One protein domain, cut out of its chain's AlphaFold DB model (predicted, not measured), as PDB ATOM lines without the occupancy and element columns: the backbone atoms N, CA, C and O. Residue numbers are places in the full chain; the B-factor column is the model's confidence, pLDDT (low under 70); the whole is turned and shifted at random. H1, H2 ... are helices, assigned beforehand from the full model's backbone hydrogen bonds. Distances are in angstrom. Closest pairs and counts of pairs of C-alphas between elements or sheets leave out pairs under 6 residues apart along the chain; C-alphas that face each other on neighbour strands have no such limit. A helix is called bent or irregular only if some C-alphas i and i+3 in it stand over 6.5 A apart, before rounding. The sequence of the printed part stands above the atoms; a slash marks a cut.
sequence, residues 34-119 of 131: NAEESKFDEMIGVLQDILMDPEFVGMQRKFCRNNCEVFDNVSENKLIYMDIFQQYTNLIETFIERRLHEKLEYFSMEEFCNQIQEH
ATOM      1  N   ASN A  34     128.525 236.710 205.639       60.66
ATOM      2  CA  ASN A  34     129.459 237.438 206.461       60.66
ATOM      3  C   ASN A  34     130.756 236.631 206.402       60.66
ATOM      4  O   ASN A  34     130.788 235.470 206.803       60.66
ATOM      5  N   ALA A  35     131.816 237.216 205.842       66.62
ATOM      6  CA  ALA A  35     133.075 236.506 205.626       66.62
ATOM      7  C   ALA A  35     133.633 235.888 206.924       66.62
ATOM      8  O   ALA A  35     134.430 234.957 206.860       66.62
ATOM      9  N   GLU A  36     133.217 236.394 208.089       67.00
ATOM     10  CA  GLU A  36     133.546 235.825 209.396       67.00
ATOM     11  C   GLU A  36     132.683 234.606 209.770       67.00
ATOM     12  O   GLU A  36     133.227 233.641 210.300       67.00
ATOM     13  N   GLU A  37     131.388 234.580 209.432       69.31
ATOM     14  CA  GLU A  37     130.526 233.393 209.618       69.31
ATOM     15  C   GLU A  37     130.999 232.232 208.730       69.31
ATOM     16  O   GLU A  37     131.152 231.110 209.206       69.31
ATOM     17  N   SER A  38     131.391 232.522 207.483       78.44
ATOM     18  CA  SER A  38     131.960 231.522 206.564       78.44
ATOM     19  C   SER A  38     133.257 230.883 207.101       78.44
ATOM     20  O   SER A  38     133.458 229.671 206.996       78.44
ATOM     21  N   LYS A  39     134.133 231.671 207.746       83.75
ATOM     22  CA  LYS A  39     135.359 231.152 208.388       83.75
ATOM     23  C   LYS A  39     135.061 230.336 209.639       83.75
ATOM     24  O   LYS A  39     135.776 229.370 209.911       83.75
ATOM     25  N   PHE A  40     134.069 230.747 210.426       85.31
ATOM     26  CA  PHE A  40     133.652 230.008 211.610       85.31
ATOM     27  C   PHE A  40     133.135 228.621 211.221       85.31
ATOM     28  O   PHE A  40     133.615 227.624 211.762       85.31
ATOM     29  N   ASP A  41     132.258 228.547 210.219       87.69
ATOM     30  CA  ASP A  41     131.731 227.283 209.696       87.69
ATOM     31  C   ASP A  41     132.846 226.372 209.164       87.69
ATOM     32  O   ASP A  41     132.868 225.172 209.453       87.69
ATOM     33  N   GLU A  42     133.835 226.936 208.461       90.12
ATOM     34  CA  GLU A  42     135.019 226.192 208.024       90.12
ATOM     35  C   GLU A  42     135.811 225.629 209.218       90.12
ATOM     36  O   GLU A  42     136.151 224.442 209.236       90.12
ATOM     37  N   MET A  43     136.070 226.440 210.251       89.12
ATOM     38  CA  MET A  43     136.764 225.993 211.466       89.12
ATOM     39  C   MET A  43     136.009 224.878 212.195       89.12
ATOM     40  O   MET A  43     136.631 223.905 212.632       89.12
ATOM     41  N   ILE A  44     134.682 224.986 212.303       90.19
ATOM     42  CA  ILE A  44     133.831 223.952 212.902       90.19
ATOM     43  C   ILE A  44     133.881 222.663 212.079       90.19
ATOM     44  O   ILE A  44     134.033 221.585 212.659       90.19
ATOM     45  N   GLY A  45     133.843 222.755 210.747       91.88
ATOM     46  CA  GLY A  45     133.986 221.604 209.855       91.88
ATOM     47  C   GLY A  45     135.320 220.877 210.050       91.88
ATOM     48  O   GLY A  45     135.352 219.663 210.258       91.88
ATOM     49  N   VAL A  46     136.432 221.619 210.089       94.06
ATOM     50  CA  VAL A  46     137.757 221.033 210.349       94.06
ATOM     51  C   VAL A  46     137.828 220.413 211.748       94.06
ATOM     52  O   VAL A  46     138.388 219.326 211.912       94.06
ATOM     53  N   LEU A  47     137.258 221.062 212.768       93.06
ATOM     54  CA  LEU A  47     137.206 220.506 214.119       93.06
ATOM     55  C   LEU A  47     136.420 219.190 214.148       93.06
ATOM     56  O   LEU A  47     136.881 218.219 214.749       93.06
ATOM     57  N   GLN A  48     135.268 219.133 213.481       94.06
ATOM     58  CA  GLN A  48     134.459 217.923 213.385       94.06
ATOM     59  C   GLN A  48     135.262 216.771 212.765       94.06
ATOM     60  O   GLN A  48     135.287 215.670 213.325       94.06
ATOM     61  N   ASP A  49     135.981 217.031 211.673       95.19
ATOM     62  CA  ASP A  49     136.857 216.050 211.026       95.19
ATOM     63  C   ASP A  49     137.951 215.538 211.973       95.19
ATOM     64  O   ASP A  49     138.210 214.334 212.040       95.19
ATOM     65  N   ILE A  50     138.571 216.432 212.751       94.56
ATOM     66  CA  ILE A  50     139.590 216.072 213.748       94.56
ATOM     67  C   ILE A  50     139.000 215.169 214.838       94.56
ATOM     68  O   ILE A  50     139.646 214.206 215.252       94.56
ATOM     69  N   LEU A  51     137.782 215.452 215.309       93.19
ATOM     70  CA  LEU A  51     137.127 214.668 216.361       93.19
ATOM     71  C   LEU A  51     136.700 213.272 215.884       93.19
ATOM     72  O   LEU A  51     136.678 212.331 216.680       93.19
ATOM     73  N   MET A  52     136.388 213.124 214.595       93.50
ATOM     74  CA  MET A  52     136.073 211.833 213.973       93.50
ATOM     75  C   MET A  52     137.324 211.041 213.561       93.50
ATOM     76  O   MET A  52     137.217 209.852 213.244       93.50
ATOM     77  N   ASP A  53     138.503 211.666 213.587       96.00
ATOM     78  CA  ASP A  53     139.762 211.047 213.185       96.00
ATOM     79  C   ASP A  53     140.070 209.804 214.054       96.00
ATOM     80  O   ASP A  53     140.154 209.892 215.289       96.00
ATOM     81  N   PRO A  54     140.283 208.619 213.446       96.25
ATOM     82  CA  PRO A  54     140.664 207.416 214.178       96.25
ATOM     83  C   PRO A  54     141.929 207.577 215.032       96.25
ATOM     84  O   PRO A  54     142.055 206.899 216.056       96.25
ATOM     85  N   GLU A  55     142.864 208.450 214.640       95.44
ATOM     86  CA  GLU A  55     144.058 208.771 215.424       95.44
ATOM     87  C   GLU A  55     143.678 209.456 216.740       95.44
ATOM     88  O   GLU A  55     144.140 209.040 217.808       95.44
ATOM     89  N   PHE A  56     142.784 210.445 216.677       95.19
ATOM     90  CA  PHE A  56     142.283 211.156 217.849       95.19
ATOM     91  C   PHE A  56     141.537 210.211 218.795       95.19
ATOM     92  O   PHE A  56     141.871 210.111 219.979       95.19
ATOM     93  N   VAL A  57     140.596 209.427 218.261       94.88
ATOM     94  CA  VAL A  57     139.831 208.439 219.039       94.88
ATOM     95  C   VAL A  57     140.751 207.374 219.646       94.88
ATOM     96  O   VAL A  57     140.574 206.952 220.795       94.88
ATOM     97  N   GLY A  58     141.762 206.926 218.898       96.44
ATOM     98  CA  GLY A  58     142.764 205.976 219.370       96.44
ATOM     99  C   GLY A  58     143.608 206.536 220.516       96.44
ATOM    100  O   GLY A  58     143.837 205.840 221.513       96.44
ATOM    101  N   MET A  59     144.026 207.795 220.402       96.62
ATOM    102  CA  MET A  59     144.772 208.521 221.425       96.62
ATOM    103  C   MET A  59     143.948 208.697 222.710       96.62
ATOM    104  O   MET A  59     144.431 208.315 223.782       96.62
ATOM    105  N   GLN A  60     142.687 209.132 222.608       95.31
ATOM    106  CA  GLN A  60     141.769 209.219 223.752       95.31
ATOM    107  C   GLN A  60     141.595 207.864 224.438       95.31
ATOM    108  O   GLN A  60     141.796 207.729 225.646       95.31
ATOM    109  N   ARG A  61     141.286 206.816 223.662       95.06
ATOM    110  CA  ARG A  61     141.085 205.461 224.193       95.06
ATOM    111  C   ARG A  61     142.327 204.947 224.915       95.06
ATOM    112  O   ARG A  61     142.203 204.311 225.963       95.06
ATOM    113  N   LYS A  62     143.519 205.208 224.374       95.31
ATOM    114  CA  LYS A  62     144.792 204.830 224.998       95.31
ATOM    115  C   LYS A  62     144.989 205.552 226.329       95.31
ATOM    116  O   LYS A  62     145.350 204.901 227.307       95.31
ATOM    117  N   PHE A  63     144.723 206.856 226.383       94.94
ATOM    118  CA  PHE A  63     144.817 207.616 227.625       94.94
ATOM    119  C   PHE A  63     143.840 207.089 228.682       94.94
ATOM    120  O   PHE A  63     144.254 206.792 229.802       94.94
ATOM    121  N   CYS A  64     142.570 206.893 228.316       92.00
ATOM    122  CA  CYS A  64     141.552 206.368 229.225       92.00
ATOM    123  C   CYS A  64     141.919 204.975 229.741       92.00
ATOM    124  O   CYS A  64     141.829 204.728 230.937       92.00
ATOM    125  N   ARG A  65     142.394 204.074 228.873       92.12
ATOM    126  CA  ARG A  65     142.816 202.726 229.280       92.12
ATOM    127  C   ARG A  65     144.003 202.742 230.243       92.12
ATOM    128  O   ARG A  65     144.063 201.904 231.130       92.12
ATOM    129  N   ASN A  66     144.941 203.669 230.076       91.19
ATOM    130  CA  ASN A  66     146.107 203.760 230.956       91.19
ATOM    131  C   ASN A  66     145.768 204.334 232.337       91.19
ATOM    132  O   ASN A  66     146.498 204.081 233.290       91.19
ATOM    133  N   ASN A  67     144.685 205.105 232.442       87.69
ATOM    134  CA  ASN A  67     144.296 205.782 233.675       87.69
ATOM    135  C   ASN A  67     143.033 205.184 234.319       87.69
ATOM    136  O   ASN A  67     142.679 205.593 235.421       87.69
ATOM    137  N   CYS A  68     142.359 204.216 233.682       85.69
ATOM    138  CA  CYS A  68     141.077 203.685 234.159       85.69
ATOM    139  C   CYS A  68     141.172 203.002 235.527       85.69
ATOM    140  O   CYS A  68     140.239 203.114 236.311       85.69
ATOM    141  N   GLU A  69     142.299 202.359 235.842       83.19
ATOM    142  CA  GLU A  69     142.529 201.694 237.136       83.19
ATOM    143  C   GLU A  69     142.640 202.680 238.306       83.19
ATOM    144  O   GLU A  69     142.518 202.296 239.465       83.19
ATOM    145  N   VAL A  70     142.883 203.961 238.018       81.75
ATOM    146  CA  VAL A  70     142.993 204.997 239.048       81.75
ATOM    147  C   VAL A  70     141.611 205.468 239.508       81.75
ATOM    148  O   VAL A  70     141.478 205.914 240.651       81.75
ATOM    149  N   PHE A  71     140.589 205.354 238.655       82.81
ATOM    150  CA  PHE A  71     139.232 205.812 238.938       82.81
ATOM    151  C   PHE A  71     138.442 204.754 239.716       82.81
ATOM    152  O   PHE A  71     138.084 203.708 239.180       82.81
ATOM    153  N   ASP A  72     138.128 205.068 240.972       79.88
ATOM    154  CA  ASP A  72     137.311 204.225 241.848       79.88
ATOM    155  C   ASP A  72     135.930 204.849 242.084       79.88
ATOM    156  O   ASP A  72     135.790 206.070 242.156       79.88
ATOM    157  N   ASN A  73     134.919 204.004 242.313       76.12
ATOM    158  CA  ASN A  73     133.548 204.411 242.657       76.12
ATOM    159  C   ASN A  73     133.399 204.800 244.145       76.12
ATOM    160  O   ASN A  73     132.476 204.351 244.827       76.12
ATOM    161  N   VAL A  74     134.330 205.593 244.676       77.00
ATOM    162  CA  VAL A  74     134.276 206.139 246.043       77.00
ATOM    163  C   VAL A  74     133.836 207.601 246.017       77.00
ATOM    164  O   VAL A  74     134.070 208.307 245.042       77.00
ATOM    165  N   SER A  75     133.188 208.071 247.089       69.50
ATOM    166  CA  SER A  75     132.666 209.446 247.151       69.50
ATOM    167  C   SER A  75     133.752 210.519 247.287       69.50
ATOM    168  O   SER A  75     133.458 211.701 247.135       69.50
ATOM    169  N   GLU A  76     134.981 210.131 247.636       77.94
ATOM    170  CA  GLU A  76     136.113 211.040 247.817       77.94
ATOM    171  C   GLU A  76     136.996 211.064 246.564       77.94
ATOM    172  O   GLU A  76     137.440 210.024 246.074       77.94
ATOM    173  N   ASN A  77     137.278 212.268 246.059       76.94
ATOM    174  CA  ASN A  77     138.188 212.454 244.935       76.94
ATOM    175  C   ASN A  77     139.634 212.217 245.364       76.94
ATOM    176  O   ASN A  77     140.107 212.779 246.352       76.94
ATOM    177  N   LYS A  78     140.374 211.447 244.566       82.50
ATOM    178  CA  LYS A  78     141.810 211.261 244.778       82.50
ATOM    179  C   LYS A  78     142.566 212.487 244.264       82.50
ATOM    180  O   LYS A  78     142.249 212.999 243.195       82.50
ATOM    181  N   LEU A  79     143.621 212.907 244.965       84.75
ATOM    182  CA  LEU A  79     144.466 214.042 244.544       84.75
ATOM    183  C   LEU A  79     145.027 213.867 243.121       84.75
ATOM    184  O   LEU A  79     145.087 214.822 242.354       84.75
ATOM    185  N   ILE A  80     145.332 212.623 242.744       85.62
ATOM    186  CA  ILE A  80     145.824 212.261 241.409       85.62
ATOM    187  C   ILE A  80     144.821 212.552 240.279       85.62
ATOM    188  O   ILE A  80     145.221 212.660 239.124       85.62
ATOM    189  N   TYR A  81     143.524 212.719 240.571       88.00
ATOM    190  CA  TYR A  81     142.533 213.064 239.545       88.00
ATOM    191  C   TYR A  81     142.827 214.423 238.908       88.00
ATOM    192  O   TYR A  81     142.608 214.581 237.711       88.00
ATOM    193  N   MET A  82     143.369 215.379 239.669       88.81
ATOM    194  CA  MET A  82     143.758 216.685 239.134       88.81
ATOM    195  C   MET A  82     144.928 216.559 238.151       88.81
ATOM    196  O   MET A  82     144.900 217.169 237.084       88.81
ATOM    197  N   ASP A  83     145.917 215.722 238.471       89.25
ATOM    198  CA  ASP A  83     147.060 215.471 237.590       89.25
ATOM    199  C   ASP A  83     146.626 214.762 236.304       89.25
ATOM    200  O   ASP A  83     147.101 215.094 235.218       89.25
ATOM    201  N   ILE A  84     145.713 213.791 236.407       92.12
ATOM    202  CA  ILE A  84     145.156 213.080 235.247       92.12
ATOM    203  C   ILE A  84     144.320 214.031 234.392       92.12
ATOM    204  O   ILE A  84     144.458 214.025 233.170       92.12
ATOM    205  N   PHE A  85     143.494 214.875 235.015       90.75
ATOM    206  CA  PHE A  85     142.715 215.891 234.316       90.75
ATOM    207  C   PHE A  85     143.629 216.844 233.544       90.75
ATOM    208  O   PHE A  85     143.455 217.007 232.343       90.75
ATOM    209  N   GLN A  86     144.656 217.401 234.189       92.69
ATOM    210  CA  GLN A  86     145.576 218.327 233.533       92.69
ATOM    211  C   GLN A  86     146.332 217.672 232.371       92.69
ATOM    212  O   GLN A  86     146.508 218.290 231.322       92.69
ATOM    213  N   GLN A  87     146.770 216.421 232.544       93.56
ATOM    214  CA  GLN A  87     147.417 215.657 231.480       93.56
ATOM    215  C   GLN A  87     146.476 215.412 230.302       93.56
ATOM    216  O   GLN A  87     146.896 215.567 229.158       93.56
ATOM    217  N   TYR A  88     145.221 215.051 230.572       94.75
ATOM    218  CA  TYR A  88     144.227 214.836 229.528       94.75
ATOM    219  C   TYR A  88     143.914 216.131 228.782       94.75
ATOM    220  O   TYR A  88     143.977 216.152 227.560       94.75
ATOM    221  N   THR A  89     143.654 217.219 229.507       92.00
ATOM    222  CA  THR A  89     143.389 218.534 228.920       92.00
ATOM    223  C   THR A  89     144.529 218.962 228.006       92.00
ATOM    224  O   THR A  89     144.289 219.227 226.836       92.00
ATOM    225  N   ASN A  90     145.777 218.906 228.484       94.31
ATOM    226  CA  ASN A  90     146.939 219.251 227.662       94.31
ATOM    227  C   ASN A  90     147.052 218.355 226.421       94.31
ATOM    228  O   ASN A  90     147.355 218.835 225.334       94.31
ATOM    229  N   LEU A  91     146.815 217.050 226.576       95.62
ATOM    230  CA  LEU A  91     146.879 216.095 225.474       95.62
ATOM    231  C   LEU A  91     145.860 216.428 224.375       95.62
ATOM    232  O   LEU A  91     146.211 216.397 223.196       95.62
ATOM    233  N   ILE A  92     144.622 216.742 224.756       94.06
ATOM    234  CA  ILE A  92     143.550 217.088 223.820       94.06
ATOM    235  C   ILE A  92     143.791 218.463 223.196       94.06
ATOM    236  O   ILE A  92     143.768 218.566 221.971       94.06
ATOM    237  N   GLU A  93     144.081 219.484 224.007       91.88
ATOM    238  CA  GLU A  93     144.337 220.855 223.545       91.88
ATOM    239  C   GLU A  93     145.490 220.886 222.538       91.88
ATOM    240  O   GLU A  93     145.307 221.345 221.414       91.88
ATOM    241  N   THR A  94     146.643 220.295 222.876       93.19
ATOM    242  CA  THR A  94     147.810 220.267 221.978       93.19
ATOM    243  C   THR A  94     147.520 219.511 220.682       93.19
ATOM    244  O   THR A  94     148.017 219.885 219.619       93.19
ATOM    245  N   PHE A  95     146.736 218.429 220.740       94.88
ATOM    246  CA  PHE A  95     146.390 217.685 219.533       94.88
ATOM    247  C   PHE A  95     145.489 218.510 218.612       94.88
ATOM    248  O   PHE A  95     145.783 218.607 217.422       94.88
ATOM    249  N   ILE A  96     144.425 219.105 219.154       93.19
ATOM    250  CA  ILE A  96     143.461 219.900 218.387       93.19
ATOM    251  C   ILE A  96     144.136 221.146 217.811       93.19
ATOM    252  O   ILE A  96     144.038 221.376 216.610       93.19
ATOM    253  N   GLU A  97     144.884 221.894 218.624       91.44
ATOM    254  CA  GLU A  97     145.612 223.095 218.199       91.44
ATOM    255  C   GLU A  97     146.558 222.796 217.035       91.44
ATOM    256  O   GLU A  97     146.503 223.454 215.996       91.44
ATOM    257  N   ARG A  98     147.374 221.740 217.157       93.75
ATOM    258  CA  ARG A  98     148.274 221.316 216.080       93.75
ATOM    259  C   ARG A  98     147.506 220.984 214.801       93.75
ATOM    260  O   ARG A  98     147.912 221.403 213.724       93.75
ATOM    261  N   ARG A  99     146.418 220.217 214.904       94.31
ATOM    262  CA  ARG A  99     145.648 219.764 213.737       94.31
ATOM    263  C   ARG A  99     144.900 220.906 213.051       94.31
ATOM    264  O   ARG A  99     144.832 220.907 211.827       94.31
ATOM    265  N   LEU A 100     144.391 221.873 213.812       91.94
ATOM    266  CA  LEU A 100     143.765 223.078 213.265       91.94
ATOM    267  C   LEU A 100     144.798 223.944 212.538       91.94
ATOM    268  O   LEU A 100     144.575 224.291 211.384       91.94
ATOM    269  N   HIS A 101     145.974 224.177 213.129       91.25
ATOM    270  CA  HIS A 101     147.060 224.900 212.455       91.25
ATOM    271  C   HIS A 101     147.588 224.199 211.193       91.25
ATOM    272  O   HIS A 101     147.978 224.863 210.239       91.25
ATOM    273  N   GLU A 102     147.612 222.863 211.160       92.69
ATOM    274  CA  GLU A 102     147.997 222.100 209.960       92.69
ATOM    275  C   GLU A 102     146.990 222.240 208.809       92.69
ATOM    276  O   GLU A 102     147.347 222.019 207.651       92.69
ATOM    277  N   LYS A 103     145.725 222.533 209.123       91.88
ATOM    278  CA  LYS A 103     144.620 222.583 208.158       91.88
ATOM    279  C   LYS A 103     144.268 224.003 207.728       91.88
ATOM    280  O   LYS A 103     143.840 224.182 206.595       91.88
ATOM    281  N   LEU A 104     144.472 224.977 208.607       89.88
ATOM    282  CA  LEU A 104     144.065 226.365 208.437       89.88
ATOM    283  C   LEU A 104     145.264 227.279 208.718       89.88
ATOM    284  O   LEU A 104     145.632 227.519 209.867       89.88
ATOM    285  N   GLU A 105     145.887 227.804 207.660       86.12
ATOM    286  CA  GLU A 105     147.110 228.620 207.779       86.12
ATOM    287  C   GLU A 105     146.894 229.936 208.545       86.12
ATOM    288  O   GLU A 105     147.823 230.450 209.166       86.12
ATOM    289  N   TYR A 106     145.677 230.480 208.514       85.62
ATOM    290  CA  TYR A 106     145.297 231.720 209.198       85.62
ATOM    291  C   TYR A 106     144.709 231.483 210.597       85.62
ATOM    292  O   TYR A 106     144.236 232.429 211.222       85.62
ATOM    293  N   PHE A 107     144.708 230.240 211.088       87.62
ATOM    294  CA  PHE A 107     144.051 229.893 212.343       87.62
ATOM    295  C   PHE A 107     144.701 230.563 213.555       87.62
ATOM    296  O   PHE A 107     145.922 230.526 213.728       87.62
ATOM    297  N   SER A 108     143.857 231.103 214.433       87.62
ATOM    298  CA  SER A 108     144.214 231.582 215.763       87.62
ATOM    299  C   SER A 108     143.286 230.940 216.786       87.62
ATOM    300  O   SER A 108     142.070 231.125 216.735       87.62
ATOM    301  N   MET A 109     143.861 230.211 217.746       85.75
ATOM    302  CA  MET A 109     143.077 229.590 218.814       85.75
ATOM    303  C   MET A 109     142.318 230.643 219.635       85.75
ATOM    304  O   MET A 109     141.169 230.427 219.992       85.75
ATOM    305  N   GLU A 110     142.924 231.803 219.903       86.94
ATOM    306  CA  GLU A 110     142.269 232.890 220.644       86.94
ATOM    307  C   GLU A 110     141.012 233.395 219.925       86.94
ATOM    308  O   GLU A 110     139.955 233.539 220.538       86.94
ATOM    309  N   GLU A 111     141.119 233.612 218.615       85.69
ATOM    310  CA  GLU A 111     140.017 234.095 217.787       85.69
ATOM    311  C   GLU A 111     138.891 233.064 217.707       85.69
ATOM    312  O   GLU A 111     137.734 233.398 217.952       85.69
ATOM    313  N   PHE A 112     139.236 231.795 217.485       85.94
ATOM    314  CA  PHE A 112     138.266 230.705 217.453       85.94
ATOM    315  C   PHE A 112     137.479 230.589 218.765       85.94
ATOM    316  O   PHE A 112     136.255 230.467 218.763       85.94
ATOM    317  N   CYS A 113     138.157 230.697 219.909       85.31
ATOM    318  CA  CYS A 113     137.495 230.629 221.209       85.31
ATOM    319  C   CYS A 113     136.603 231.843 221.495       85.31
ATOM    320  O   CYS A 113     135.629 231.708 222.239       85.31
ATOM    321  N   ASN A 114     136.920 233.013 220.936       85.75
ATOM    322  CA  ASN A 114     136.047 234.183 221.009       85.75
ATOM    323  C   ASN A 114     134.799 233.980 220.141       85.75
ATOM    324  O   ASN A 114     133.693 234.171 220.639       85.75
ATOM    325  N   GLN A 115     134.964 233.489 218.909       83.75
ATOM    326  CA  GLN A 115     133.846 233.194 218.007       83.75
ATOM    327  C   GLN A 115     132.887 232.145 218.603       83.75
ATOM    328  O   GLN A 115     131.676 232.351 218.599       83.75
ATOM    329  N   ILE A 116     133.407 231.077 219.229       84.06
ATOM    330  CA  ILE A 116     132.577 230.100 219.962       84.06
ATOM    331  C   ILE A 116     131.789 230.773 221.095       84.06
ATOM    332  O   ILE A 116     130.606 230.498 221.271       84.06
ATOM    333  N   GLN A 117     132.421 231.644 221.888       82.50
ATOM    334  CA  GLN A 117     131.754 232.300 223.021       82.50
ATOM    335  C   GLN A 117     130.639 233.252 222.583       82.50
ATOM    336  O   GLN A 117     129.621 233.357 223.275       82.50
ATOM    337  N   GLU A 118     130.836 233.940 221.459       80.38
ATOM    338  CA  GLU A 118     129.847 234.827 220.852       80.38
ATOM    339  C   GLU A 118     128.673 234.036 220.261       80.38
ATOM    340  O   GLU A 118     127.521 234.426 220.460       80.38
ATOM    341  N   HIS A 119     128.948 232.894 219.624       73.69
ATOM    342  CA  HIS A 119     127.938 232.065 218.966       73.69
ATOM    343  C   HIS A 119     127.149 231.159 219.936       73.69
ATOM    344  O   HIS A 119     125.941 230.991 219.786       73.69
TER     345      HIS A 119
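This is residues 34 to 119 of the 131 residues of the protein "ADP-ribosylation factor-like protein 2-binding protein" of Phytophthora parasitica P1569 (UniProt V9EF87). A loose, elongated helical frame: the long helix H3 and the helix H2 form a hairpin side by side, H1 slants over the last part of H3 at the end away from the hairpin's loop, and the short H4 stands crosswise at that same end and packs on H1. H1 and H2 follow one another with a corner between them, H3 folds back beside H2 and reaches H1, and at the loop end of the hairpin residues 72 to 77 stick out. The printed part has 86 residues with four named helices, in the order H1, H2, H3, H4, and no named strand; the class is all helix. The whole is loose, with a radius of gyration of the C-alphas of 16.3 A, and the C-alphas span 51 by 27 by 17 A along their three main axes.

The longest helix is H3, residues 80 to 103. H2, residues 54 to 70, forms a helical hairpin with H3: their lines stand at a shallow tilt of 6 degrees and they run opposite ways. H2 and H3 only just touch, with 3 pairs of C-alphas within 8 A; the closest C-alphas are those of Phe 63 and Tyr 88, 7.5 A apart, and H3 takes part with residues 84 to 95 alone. H1, residues 35 to 52, touches H3 with residues 43 to 50 alone, and H3 touches H1 with residues 96 to 103 alone. The closest C-alphas of H1 and H3 are those of Val 46 and Leu 100, 7.0 A apart. H1 and H3 stand at a steep tilt of 57 degrees and run opposite ways. H1 and H2 are close but not clearly touching; their closest C-alphas, those of Ile 50 and Phe 56, are 6.9 A apart. H1 and H2 run the same way at a steep tilt of 59 degrees. H4, residues 109 to 119, only just touches H1, with 3 pairs of C-alphas within 8 A, and H1 takes part with residues 40 to 43 alone. Their closest C-alphas are those of Phe 40 and Gln 115, 7.1 A apart, and their lines are about perpendicular, at 74 degrees. H4 and H3 are close but not clearly touching, with the C-alphas of Glu 97 and Met 109 closest at 7.0 A, and their lines are about perpendicular, at 83 degrees. H2 and H4 are apart. The helix packing is mostly crossed, but only just: of 3 pairs of helices that touch, 1 is at a shallow tilt. In H1, H3 and H4 every O i to N i+4 pair is within hydrogen-bond range; in H2 it is 11 of 13.

H3 runs from Ile 80, with its C-alpha at (145.824, 212.261, 241.409), to Lys 103, with its C-alpha at (144.620, 222.583, 208.158), 34.8 A from first to last C-alpha. H2 runs from Pro 54 to Val 70 and is 25.1 A long; it is irregular, with C-alphas 66 and 69 standing 7.4 A apart. H1 runs from Ala 35, with its C-alpha at (133.075, 236.506, 205.626), to Met 52 and is 26.2 A long. H4 runs from Met 109 to His 119, whose C-alpha is at (127.938, 232.065, 218.966).

The two C-alphas farthest apart are those of Asn 34 and Val 74, at 50.7 A, while the first and last printed C-alphas, those of Asn 34 and His 119, are 13.7 A apart. The printed part has no cut. The links from H1 to H2 and from H3 to H4 are tight, the link from H2 to H3, with 9 residues between them, is short, and no link is long. Residues 72 to 77 of that short link stand free. The mean pLDDT of the printed part is 87.9; residues 34 to 37 and residue 75 are under 70.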